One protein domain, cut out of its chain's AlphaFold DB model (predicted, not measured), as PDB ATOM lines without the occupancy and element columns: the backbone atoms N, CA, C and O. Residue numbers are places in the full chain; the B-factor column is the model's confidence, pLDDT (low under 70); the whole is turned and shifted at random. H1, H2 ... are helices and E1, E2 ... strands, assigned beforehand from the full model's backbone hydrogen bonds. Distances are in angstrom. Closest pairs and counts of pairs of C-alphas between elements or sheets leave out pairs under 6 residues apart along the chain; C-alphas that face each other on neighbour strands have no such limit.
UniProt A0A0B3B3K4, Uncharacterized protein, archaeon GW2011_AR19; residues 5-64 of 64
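This is residues 5 to 64 of the 64 residues of an uncharacterized protein of archaeon GW2011_AR19 (UniProt A0A0B3B3K4). A small sheet of three short strands has the one long helix, H2, packed slantwise over one face, above E2 and E3. A four-residue helix, H1, only grazes the sheet, and between H1 and E1 the long unnamed stretch of residues 9 to 21 loops beyond the end of the sheet where E1 and E2 begin. The printed part has 60 residues, with two named helices and three named strands in the order H1, E1, H2, E2, E3; the sheet is mixed, in the order E1, E2, E3, and the class is mixed, helices and strands. The whole is compact, with a radius of gyration of the C-alphas of 11.6 A, and flat, spanning 31 by 25 by 13 A.

In the sheet, E2 is residues 52 to 56, 13.1 A from first to last C-alpha, and E3 is residues 59 to 63, 13.8 A long, ending with C-alpha 63 at (-28.068, 37.932, -17.980). E1 is residues 22 to 24, 6.5 A long. H2 is residues 31 to 44, 20.1 A long, from C-alpha 31 at (-21.136, 22.492, -1.356) to C-alpha 44 at (-37.293, 27.562, -12.235). H1 is residues 5 to 8, 5.8 A long, and begins with C-alpha 5 at (-13.565, 34.128, -16.382).

E2 is the inner strand, with E1 and E3 as edge strands. E1 and E2 are parallel, their directions at 24 degrees, with N 23 and O 53 at 2.9 A and N 55 and O 23 at 2.8 A, both within hydrogen-bond range. E2 and E3 form a hairpin, antiparallel at 152 degrees, with N 61 and O 54 at 2.8 A and N 54 and O 61 at 2.9 A within that range. H2 is on the sheet at a height over the sheet of 7.9 A, over E2 and E3, making two layers, a helix on one face of a sheet. On the local plane its line and that of E2 stand at 41 degrees, slantwise to the strands. The closest C-alphas of H2 and E3 are those of Ser 37 and Gly 59, 4.5 A apart; those of H2 and E2 are Ser 37 and Leu 55, 6.2 A apart. E1, H2 and E2 form a strand-helix-strand unit, two parallel neighbour strands with a helix between them along the chain, and its crossover is left-handed. H1 only grazes the sheet with residues 5 to 8; its closest C-alpha pair with E1 is Ile 8 and Phe 23, 7.5 A apart. H1 and H2 are apart. In H2 every O i to N i+4 pair is within hydrogen-bond range, and H1 is too short for such a pair.

The two C-alphas farthest apart are those of Arg 11 and Asp 32, at 32.3 A. The printed part has no cut and ends at residue 64, the chain's last. The link from H1 to E1 is long, with 13 residues. The mean pLDDT of the printed part is 79.3, and residues 5, 11, 20, 26, 29 and 64 are under 70.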
ATOM      1  N   LYS A   5     -13.136  32.719 -16.311       69.62
ATOM      2  CA  LYS A   5     -13.565  34.128 -16.382       69.62
ATOM      3  C   LYS A   5     -13.883  34.610 -17.802       69.62
ATOM      4  O   LYS A   5     -14.616  35.584 -17.962       69.62
ATOM      5  N   HIS A   6     -13.324  33.973 -18.832       73.81
ATOM      6  CA  HIS A   6     -13.558  34.374 -20.216       73.81
ATOM      7  C   HIS A   6     -14.953  33.981 -20.698       73.81
ATOM      8  O   HIS A   6     -15.499  34.708 -21.521       73.81
ATOM      9  N   PHE A   7     -15.574  32.942 -20.133       71.94
ATOM     10  CA  PHE A   7     -16.933  32.519 -20.494       71.94
ATOM     11  C   PHE A   7     -18.025  33.509 -20.052       71.94
ATOM     12  O   PHE A   7     -19.149  33.448 -20.537       71.94
ATOM     13  N   ILE A   8     -17.700  34.479 -19.188       74.00
ATOM     14  CA  ILE A   8     -18.591  35.615 -18.892       74.00
ATOM     15  C   ILE A   8     -18.582  36.644 -20.040       74.00
ATOM     16  O   ILE A   8     -19.517  37.438 -20.186       74.00
ATOM     17  N   ASN A   9     -17.528  36.667 -20.863       76.00
ATOM     18  CA  ASN A   9     -17.392  37.628 -21.947       76.00
ATOM     19  C   ASN A   9     -18.233  37.208 -23.159       76.00
ATOM     20  O   ASN A   9     -17.747  36.538 -24.068       76.00
ATOM     21  N   LYS A  10     -19.470  37.710 -23.204       70.00
ATOM     22  CA  LYS A  10     -20.443  37.470 -24.282       70.00
ATOM     23  C   LYS A  10     -19.971  37.865 -25.689       70.00
ATOM     24  O   LYS A  10     -20.575  37.435 -26.665       70.00
ATOM     25  N   ARG A  11     -18.932  38.705 -25.818       69.69
ATOM     26  CA  ARG A  11     -18.339  39.049 -27.125       69.69
ATOM     27  C   ARG A  11     -17.365  37.988 -27.624       69.69
ATOM     28  O   ARG A  11     -17.243  37.821 -28.828       69.69
ATOM     29  N   LEU A  12     -16.647  37.331 -26.713       73.00
ATOM     30  CA  LEU A  12     -15.709  36.256 -27.053       73.00
ATOM     31  C   LEU A  12     -16.410  34.895 -27.109       73.00
ATOM     32  O   LEU A  12     -16.027  34.051 -27.907       73.00
ATOM     33  N   PHE A  13     -17.437  34.707 -26.281       72.75
ATOM     34  CA  PHE A  13     -18.248  33.498 -26.197       72.75
ATOM     35  C   PHE A  13     -19.707  33.911 -26.332       72.75
ATOM     36  O   PHE A  13     -20.367  34.242 -25.344       72.75
ATOM     37  N   SER A  14     -20.189  33.991 -27.575       75.38
ATOM     38  CA  SER A  14     -21.578  34.369 -27.823       75.38
ATOM     39  C   SER A  14     -22.508  33.321 -27.213       75.38
ATOM     40  O   SER A  14     -22.281  32.121 -27.365       75.38
ATOM     41  N   LEU A  15     -23.574  33.763 -26.539       75.00
ATOM     42  CA  LEU A  15     -24.553  32.850 -25.931       75.00
ATOM     43  C   LEU A  15     -25.368  32.071 -26.974       75.00
ATOM     44  O   LEU A  15     -26.017  31.088 -26.634       75.00
ATOM     45  N   LYS A  16     -25.306  32.505 -28.238       74.38
ATOM     46  CA  LYS A  16     -25.903  31.828 -29.386       74.38
ATOM     47  C   LYS A  16     -25.132  30.570 -29.781       74.38
ATOM     48  O   LYS A  16     -25.727  29.552 -30.100       74.38
ATOM     49  N   GLU A  17     -23.805  30.638 -29.749       73.69
ATOM     50  CA  GLU A  17     -22.931  29.506 -30.087       73.69
ATOM     51  C   GLU A  17     -22.552  28.679 -28.850       73.69
ATOM     52  O   GLU A  17     -22.206  27.508 -28.968       73.69
ATOM     53  N   HIS A  18     -22.630  29.287 -27.664       72.38
ATOM     54  CA  HIS A  18     -22.214  28.705 -26.392       72.38
ATOM     55  C   HIS A  18     -23.322  28.917 -25.348       72.38
ATOM     56  O   HIS A  18     -23.199  29.731 -24.429       72.38
ATOM     57  N   PHE A  19     -24.441  28.214 -25.528       72.75
ATOM     58  CA  PHE A  19     -25.562  28.223 -24.588       72.75
ATOM     59  C   PHE A  19     -25.300  27.300 -23.386       72.75
ATOM     60  O   PHE A  19     -24.427  26.434 -23.421       72.75
ATOM     61  N   GLY A  20     -26.054  27.489 -22.299       69.06
ATOM     62  CA  GLY A  20     -25.963  26.625 -21.113       69.06
ATOM     63  C   GLY A  20     -24.764  26.892 -20.193       69.06
ATOM     64  O   GLY A  20     -24.457  26.069 -19.334       69.06
ATOM     65  N   ILE A  21     -24.089  28.038 -20.328       76.12
ATOM     66  CA  ILE A  21     -22.991  28.416 -19.431       76.12
ATOM     67  C   ILE A  21     -23.560  28.804 -18.056       76.12
ATOM     68  O   ILE A  21     -24.325  29.766 -17.928       76.12
ATOM     69  N   ILE A  22     -23.137  28.081 -17.014       75.19
ATOM     70  CA  ILE A  22     -23.427  28.390 -15.608       75.19
ATOM     71  C   ILE A  22     -22.132  28.855 -14.943       75.19
ATOM     72  O   ILE A  22     -21.171  28.098 -14.833       75.19
ATOM     73  N   PHE A  23     -22.108  30.104 -14.480       78.69
ATOM     74  CA  PHE A  23     -20.976  30.659 -13.749       78.69
ATOM     75  C   PHE A  23     -21.248  30.623 -12.244       78.69
ATOM     76  O   PHE A  23     -22.222  31.211 -11.773       78.69
ATOM     77  N   ILE A  24     -20.384  29.957 -11.479       76.44
ATOM     78  CA  ILE A  24     -20.528  29.825 -10.026       76.44
ATOM     79  C   ILE A  24     -19.600  30.829  -9.346       76.44
ATOM     80  O   ILE A  24     -18.381  30.675  -9.382       76.44
ATOM     81  N   GLN A  25     -20.169  31.861  -8.719       70.44
ATOM     82  CA  GLN A  25     -19.411  32.897  -8.013       70.44
ATOM     83  C   GLN A  25     -19.641  32.800  -6.499       70.44
ATOM     84  O   GLN A  25     -20.200  33.707  -5.886       70.44
ATOM     85  N   ILE A  26     -19.241  31.677  -5.899       68.62
ATOM     86  CA  ILE A  26     -19.407  31.407  -4.463       68.62
ATOM     87  C   ILE A  26     -18.020  31.205  -3.850       68.62
ATOM     88  O   ILE A  26     -17.249  30.369  -4.327       68.62
ATOM     89  N   HIS A  27     -17.682  31.986  -2.821       70.88
ATOM     90  CA  HIS A  27     -16.395  31.882  -2.138       70.88
ATOM     91  C   HIS A  27     -16.548  32.077  -0.619       70.88
ATOM     92  O   HIS A  27     -16.925  33.174  -0.208       70.88
ATOM     93  N   PRO A  28     -16.199  31.074   0.211       72.75
ATOM     94  CA  PRO A  28     -15.825  29.708  -0.167       72.75
ATOM     95  C   PRO A  28     -17.032  28.947  -0.748       72.75
ATOM     96  O   PRO A  28     -18.152  29.152  -0.285       72.75
ATOM     97  N   PRO A  29     -16.847  28.072  -1.752       69.19
ATOM     98  CA  PRO A  29     -17.939  27.303  -2.336       69.19
ATOM     99  C   PRO A  29     -18.365  26.199  -1.367       69.19
ATOM    100  O   PRO A  29     -17.960  25.045  -1.493       69.19
ATOM    101  N   LEU A  30     -19.167  26.560  -0.366       83.06
ATOM    102  CA  LEU A  30     -19.829  25.576   0.478       83.06
ATOM    103  C   LEU A  30     -20.732  24.735  -0.422       83.06
ATOM    104  O   LEU A  30     -21.598  25.265  -1.121       83.06
ATOM    105  N   ILE A  31     -20.494  23.425  -0.428       82.19
ATOM    106  CA  ILE A  31     -21.136  22.492  -1.356       82.19
ATOM    107  C   ILE A  31     -22.664  22.586  -1.279       82.19
ATOM    108  O   ILE A  31     -23.330  22.637  -2.311       82.19
ATOM    109  N   ASP A  32     -23.203  22.754  -0.072       85.19
ATOM    110  CA  ASP A  32     -24.637  22.900   0.185       85.19
ATOM    111  C   ASP A  32     -25.228  24.137  -0.499       85.19
ATOM    112  O   ASP A  32     -26.328  24.088  -1.045       85.19
ATOM    113  N   VAL A  33     -24.478  25.240  -0.526       82.62
ATOM    114  CA  VAL A  33     -24.903  26.495  -1.158       82.62
ATOM    115  C   VAL A  33     -24.906  26.350  -2.677       82.62
ATOM    116  O   VAL A  33     -25.840  26.794  -3.345       82.62
ATOM    117  N   VAL A  34     -23.899  25.669  -3.233       83.50
ATOM    118  CA  VAL A  34     -23.840  25.359  -4.668       83.50
ATOM    119  C   VAL A  34     -25.025  24.478  -5.072       83.50
ATOM    120  O   VAL A  34     -25.729  24.802  -6.030       83.50
ATOM    121  N   PHE A  35     -25.285  23.400  -4.324       87.00
ATOM    122  CA  PHE A  35     -26.412  22.503  -4.580       87.00
ATOM    123  C   PHE A  35     -27.753  23.220  -4.453       87.00
ATOM    124  O   PHE A  35     -28.599  23.078  -5.334       87.00
ATOM    125  N   HIS A  36     -27.943  24.034  -3.413       86.50
ATOM    126  CA  HIS A  36     -29.171  24.802  -3.235       86.50
ATOM    127  C   HIS A  36     -29.436  25.735  -4.426       86.50
ATOM    128  O   HIS A  36     -30.542  25.753  -4.974       86.50
ATOM    129  N   SER A  37     -28.415  26.466  -4.879       84.31
ATOM    130  CA  SER A  37     -28.537  27.383  -6.015       84.31
ATOM    131  C   SER A  37     -28.759  26.659  -7.347       84.31
ATOM    132  O   SER A  37     -29.534  27.148  -8.170       84.31
ATOM    133  N   LEU A  38     -28.160  25.478  -7.546       86.88
ATOM    134  CA  LEU A  38     -28.409  24.628  -8.717       86.88
ATOM    135  C   LEU A  38     -29.829  24.053  -8.726       86.88
ATOM    136  O   LEU A  38     -30.509  24.141  -9.744       86.88
ATOM    137  N   ILE A  39     -30.306  23.515  -7.600       90.44
ATOM    138  CA  ILE A  39     -31.679  22.998  -7.481       90.44
ATOM    139  C   ILE A  39     -32.681  24.116  -7.778       90.44
ATOM    140  O   ILE A  39     -33.625  23.925  -8.541       90.44
ATOM    141  N   LYS A  40     -32.455  25.315  -7.230       88.25
ATOM    142  CA  LYS A  40     -33.305  26.480  -7.491       88.25
ATOM    143  C   LYS A  40     -33.287  26.892  -8.966       88.25
ATOM    144  O   LYS A  40     -34.330  27.264  -9.488       88.25
ATOM    145  N   LEU A  41     -32.131  26.819  -9.628       89.19
ATOM    146  CA  LEU A  41     -32.010  27.088 -11.060       89.19
ATOM    147  C   LEU A  41     -32.820  26.079 -11.884       89.19
ATOM    148  O   LEU A  41     -33.670  26.491 -12.667       89.19
ATOM    149  N   PHE A  42     -32.599  24.780 -11.674       89.06
ATOM    150  CA  PHE A  42     -33.256  23.724 -12.452       89.06
ATOM    151  C   PHE A  42     -34.760  23.607 -12.187       89.06
ATOM    152  O   PHE A  42     -35.490  23.184 -13.072       89.06
ATOM    153  N   ASN A  43     -35.236  24.025 -11.012       90.75
ATOM    154  CA  ASN A  43     -36.671  24.055 -10.719       90.75
ATOM    155  C   ASN A  43     -37.406  25.249 -11.349       90.75
ATOM    156  O   ASN A  43     -38.632  25.242 -11.390       90.75
ATOM    157  N   VAL A  44     -36.690  26.306 -11.747       89.50
ATOM    158  CA  VAL A  44     -37.293  27.562 -12.235       89.50
ATOM    159  C   VAL A  44     -37.072  27.762 -13.733       89.50
ATOM    160  O   VAL A  44     -37.843  28.471 -14.378       89.50
ATOM    161  N   VAL A  45     -35.995  27.210 -14.288       88.00
ATOM    162  CA  VAL A  45     -35.568  27.478 -15.661       88.00
ATOM    163  C   VAL A  45     -35.830  26.273 -16.551       88.00
ATOM    164  O   VAL A  45     -35.098  25.289 -16.506       88.00
ATOM    165  N   ASP A  46     -36.807  26.428 -17.441       85.94
ATOM    166  CA  ASP A  46     -37.170  25.405 -18.429       85.94
ATOM    167  C   ASP A  46     -36.387  25.535 -19.751       85.94
ATOM    168  O   ASP A  46     -36.340  24.596 -20.542       85.94
ATOM    169  N   ASN A  47     -35.766  26.696 -20.014       84.00
ATOM    170  CA  ASN A  47     -34.947  26.930 -21.209       84.00
ATOM    171  C   ASN A  47     -33.662  27.724 -20.890       84.00
ATOM    172  O   ASN A  47     -33.706  28.823 -20.316       84.00
ATOM    173  N   PHE A  48     -32.530  27.156 -21.312       83.00
ATOM    174  CA  PHE A  48     -31.166  27.656 -21.133       83.00
ATOM    175  C   PHE A  48     -30.581  28.355 -22.371       83.00
ATOM    176  O   PHE A  48     -29.474  28.896 -22.297       83.00
ATOM    177  N   GLU A  49     -31.284  28.342 -23.502       82.62
ATOM    178  CA  GLU A  49     -30.829  28.940 -24.755       82.62
ATOM    179  C   GLU A  49     -30.556  30.436 -24.604       82.62
ATOM    180  O   GLU A  49     -31.325  31.172 -23.982       82.62
ATOM    181  N   GLU A  50     -29.432  30.868 -25.177       81.00
ATOM    182  CA  GLU A  50     -28.998  32.267 -25.253       81.00
ATOM    183  C   GLU A  50     -28.938  33.011 -23.902       81.00
ATOM    184  O   GLU A  50     -28.972  34.241 -23.853       81.00
ATOM    185  N   ARG A  51     -28.813  32.290 -22.779       82.00
ATOM    186  CA  ARG A  51     -28.812  32.868 -21.425       82.00
ATOM    187  C   ARG A  51     -27.551  32.505 -20.651       82.00
ATOM    188  O   ARG A  51     -27.102  31.363 -20.658       82.00
ATOM    189  N   LEU A  52     -27.012  33.489 -19.929       82.88
ATOM    190  CA  LEU A  52     -25.960  33.284 -18.932       82.88
ATOM    191  C   LEU A  52     -26.580  33.252 -17.535       82.88
ATOM    192  O   LEU A  52     -27.206  34.236 -17.121       82.88
ATOM    193  N   PHE A  53     -26.346  32.169 -16.798       86.12
ATOM    194  CA  PHE A  53     -26.794  32.025 -15.412       86.12
ATOM    195  C   PHE A  53     -25.612  32.195 -14.465       86.12
ATOM    196  O   PHE A  53     -24.592  31.522 -14.595       86.12
ATOM    197  N   ILE A  54     -25.743  33.108 -13.508       84.69
ATOM    198  CA  ILE A  54     -24.723  33.371 -12.493       84.69
ATOM    199  C   ILE A  54     -25.282  32.917 -11.149       84.69
ATOM    200  O   ILE A  54     -26.233  33.528 -10.660       84.69
ATOM    201  N   LEU A  55     -24.706  31.871 -10.561       85.50
ATOM    202  CA  LEU A  55     -25.076  31.398  -9.229       85.50
ATOM    203  C   LEU A  55     -24.395  32.250  -8.153       85.50
ATOM    204  O   LEU A  55     -23.193  32.521  -8.228       85.50
ATOM    205  N   SER A  56     -25.167  32.628  -7.140       81.81
ATOM    206  CA  SER A  56     -24.699  33.248  -5.900       81.81
ATOM    207  C   SER A  56     -25.277  32.505  -4.696       81.81
ATOM    208  O   SER A  56     -26.116  31.617  -4.845       81.81
ATOM    209  N   GLU A  57     -24.869  32.883  -3.488       76.88
ATOM    210  CA  GLU A  57     -25.383  32.256  -2.263       76.88
ATOM    211  C   GLU A  57     -26.899  32.417  -2.082       76.88
ATOM    212  O   GLU A  57     -27.550  31.581  -1.468       76.88
ATOM    213  N   GLN A  58     -27.488  33.472  -2.653       79.00
ATOM    214  CA  GLN A  58     -28.927  33.738  -2.556       79.00
ATOM    215  C   GLN A  58     -29.754  33.069  -3.682       79.00
ATOM    216  O   GLN A  58     -30.988  33.197  -3.723       79.00
ATOM    217  N   GLY A  59     -29.105  32.366  -4.618       81.44
ATOM    218  CA  GLY A  59     -29.746  31.716  -5.763       81.44
ATOM    219  C   GLY A  59     -29.010  31.979  -7.074       81.44
ATOM    220  O   GLY A  59     -27.849  31.611  -7.221       81.44
ATOM    221  N   PHE A  60     -29.685  32.587  -8.055       86.12
ATOM    222  CA  PHE A  60     -29.094  32.844  -9.368       86.12
ATOM    223  C   PHE A  60     -29.588  34.143 -10.011       86.12
ATOM    224  O   PHE A  60     -30.665  34.650  -9.694       86.12
ATOM    225  N   LYS A  61     -28.790  34.681 -10.938       85.00
ATOM    226  CA  LYS A  61     -29.123  35.825 -11.796       85.00
ATOM    227  C   LYS A  61     -29.034  35.415 -13.260       85.00
ATOM    228  O   LYS A  61     -28.090  34.731 -13.647       85.00
ATOM    229  N   ILE A  62     -29.978  35.884 -14.069       84.12
ATOM    230  CA  ILE A  62     -29.974  35.700 -15.524       84.12
ATOM    231  C   ILE A  62     -29.422  36.974 -16.163       84.12
ATOM    232  O   ILE A  62     -29.854  38.076 -15.822       84.12
ATOM    233  N   LYS A  63     -28.478  36.837 -17.094       75.38
ATOM    234  CA  LYS A  63     -28.068  37.932 -17.980       75.38
ATOM    235  C   LYS A  63     -28.428  37.579 -19.421       75.38
ATOM    236  O   LYS A  63     -27.766  36.714 -19.998       75.38
ATOM    237  N   GLY A  64     -29.402  38.300 -19.983       64.19
ATOM    238  CA  GLY A  64     -29.663  38.397 -21.430       64.19
ATOM    239  C   GLY A  64     -28.569  39.175 -22.136       64.19
ATOM    240  O   GLY A  64     -28.023  40.110 -21.502       64.19
TER     241      GLY A  64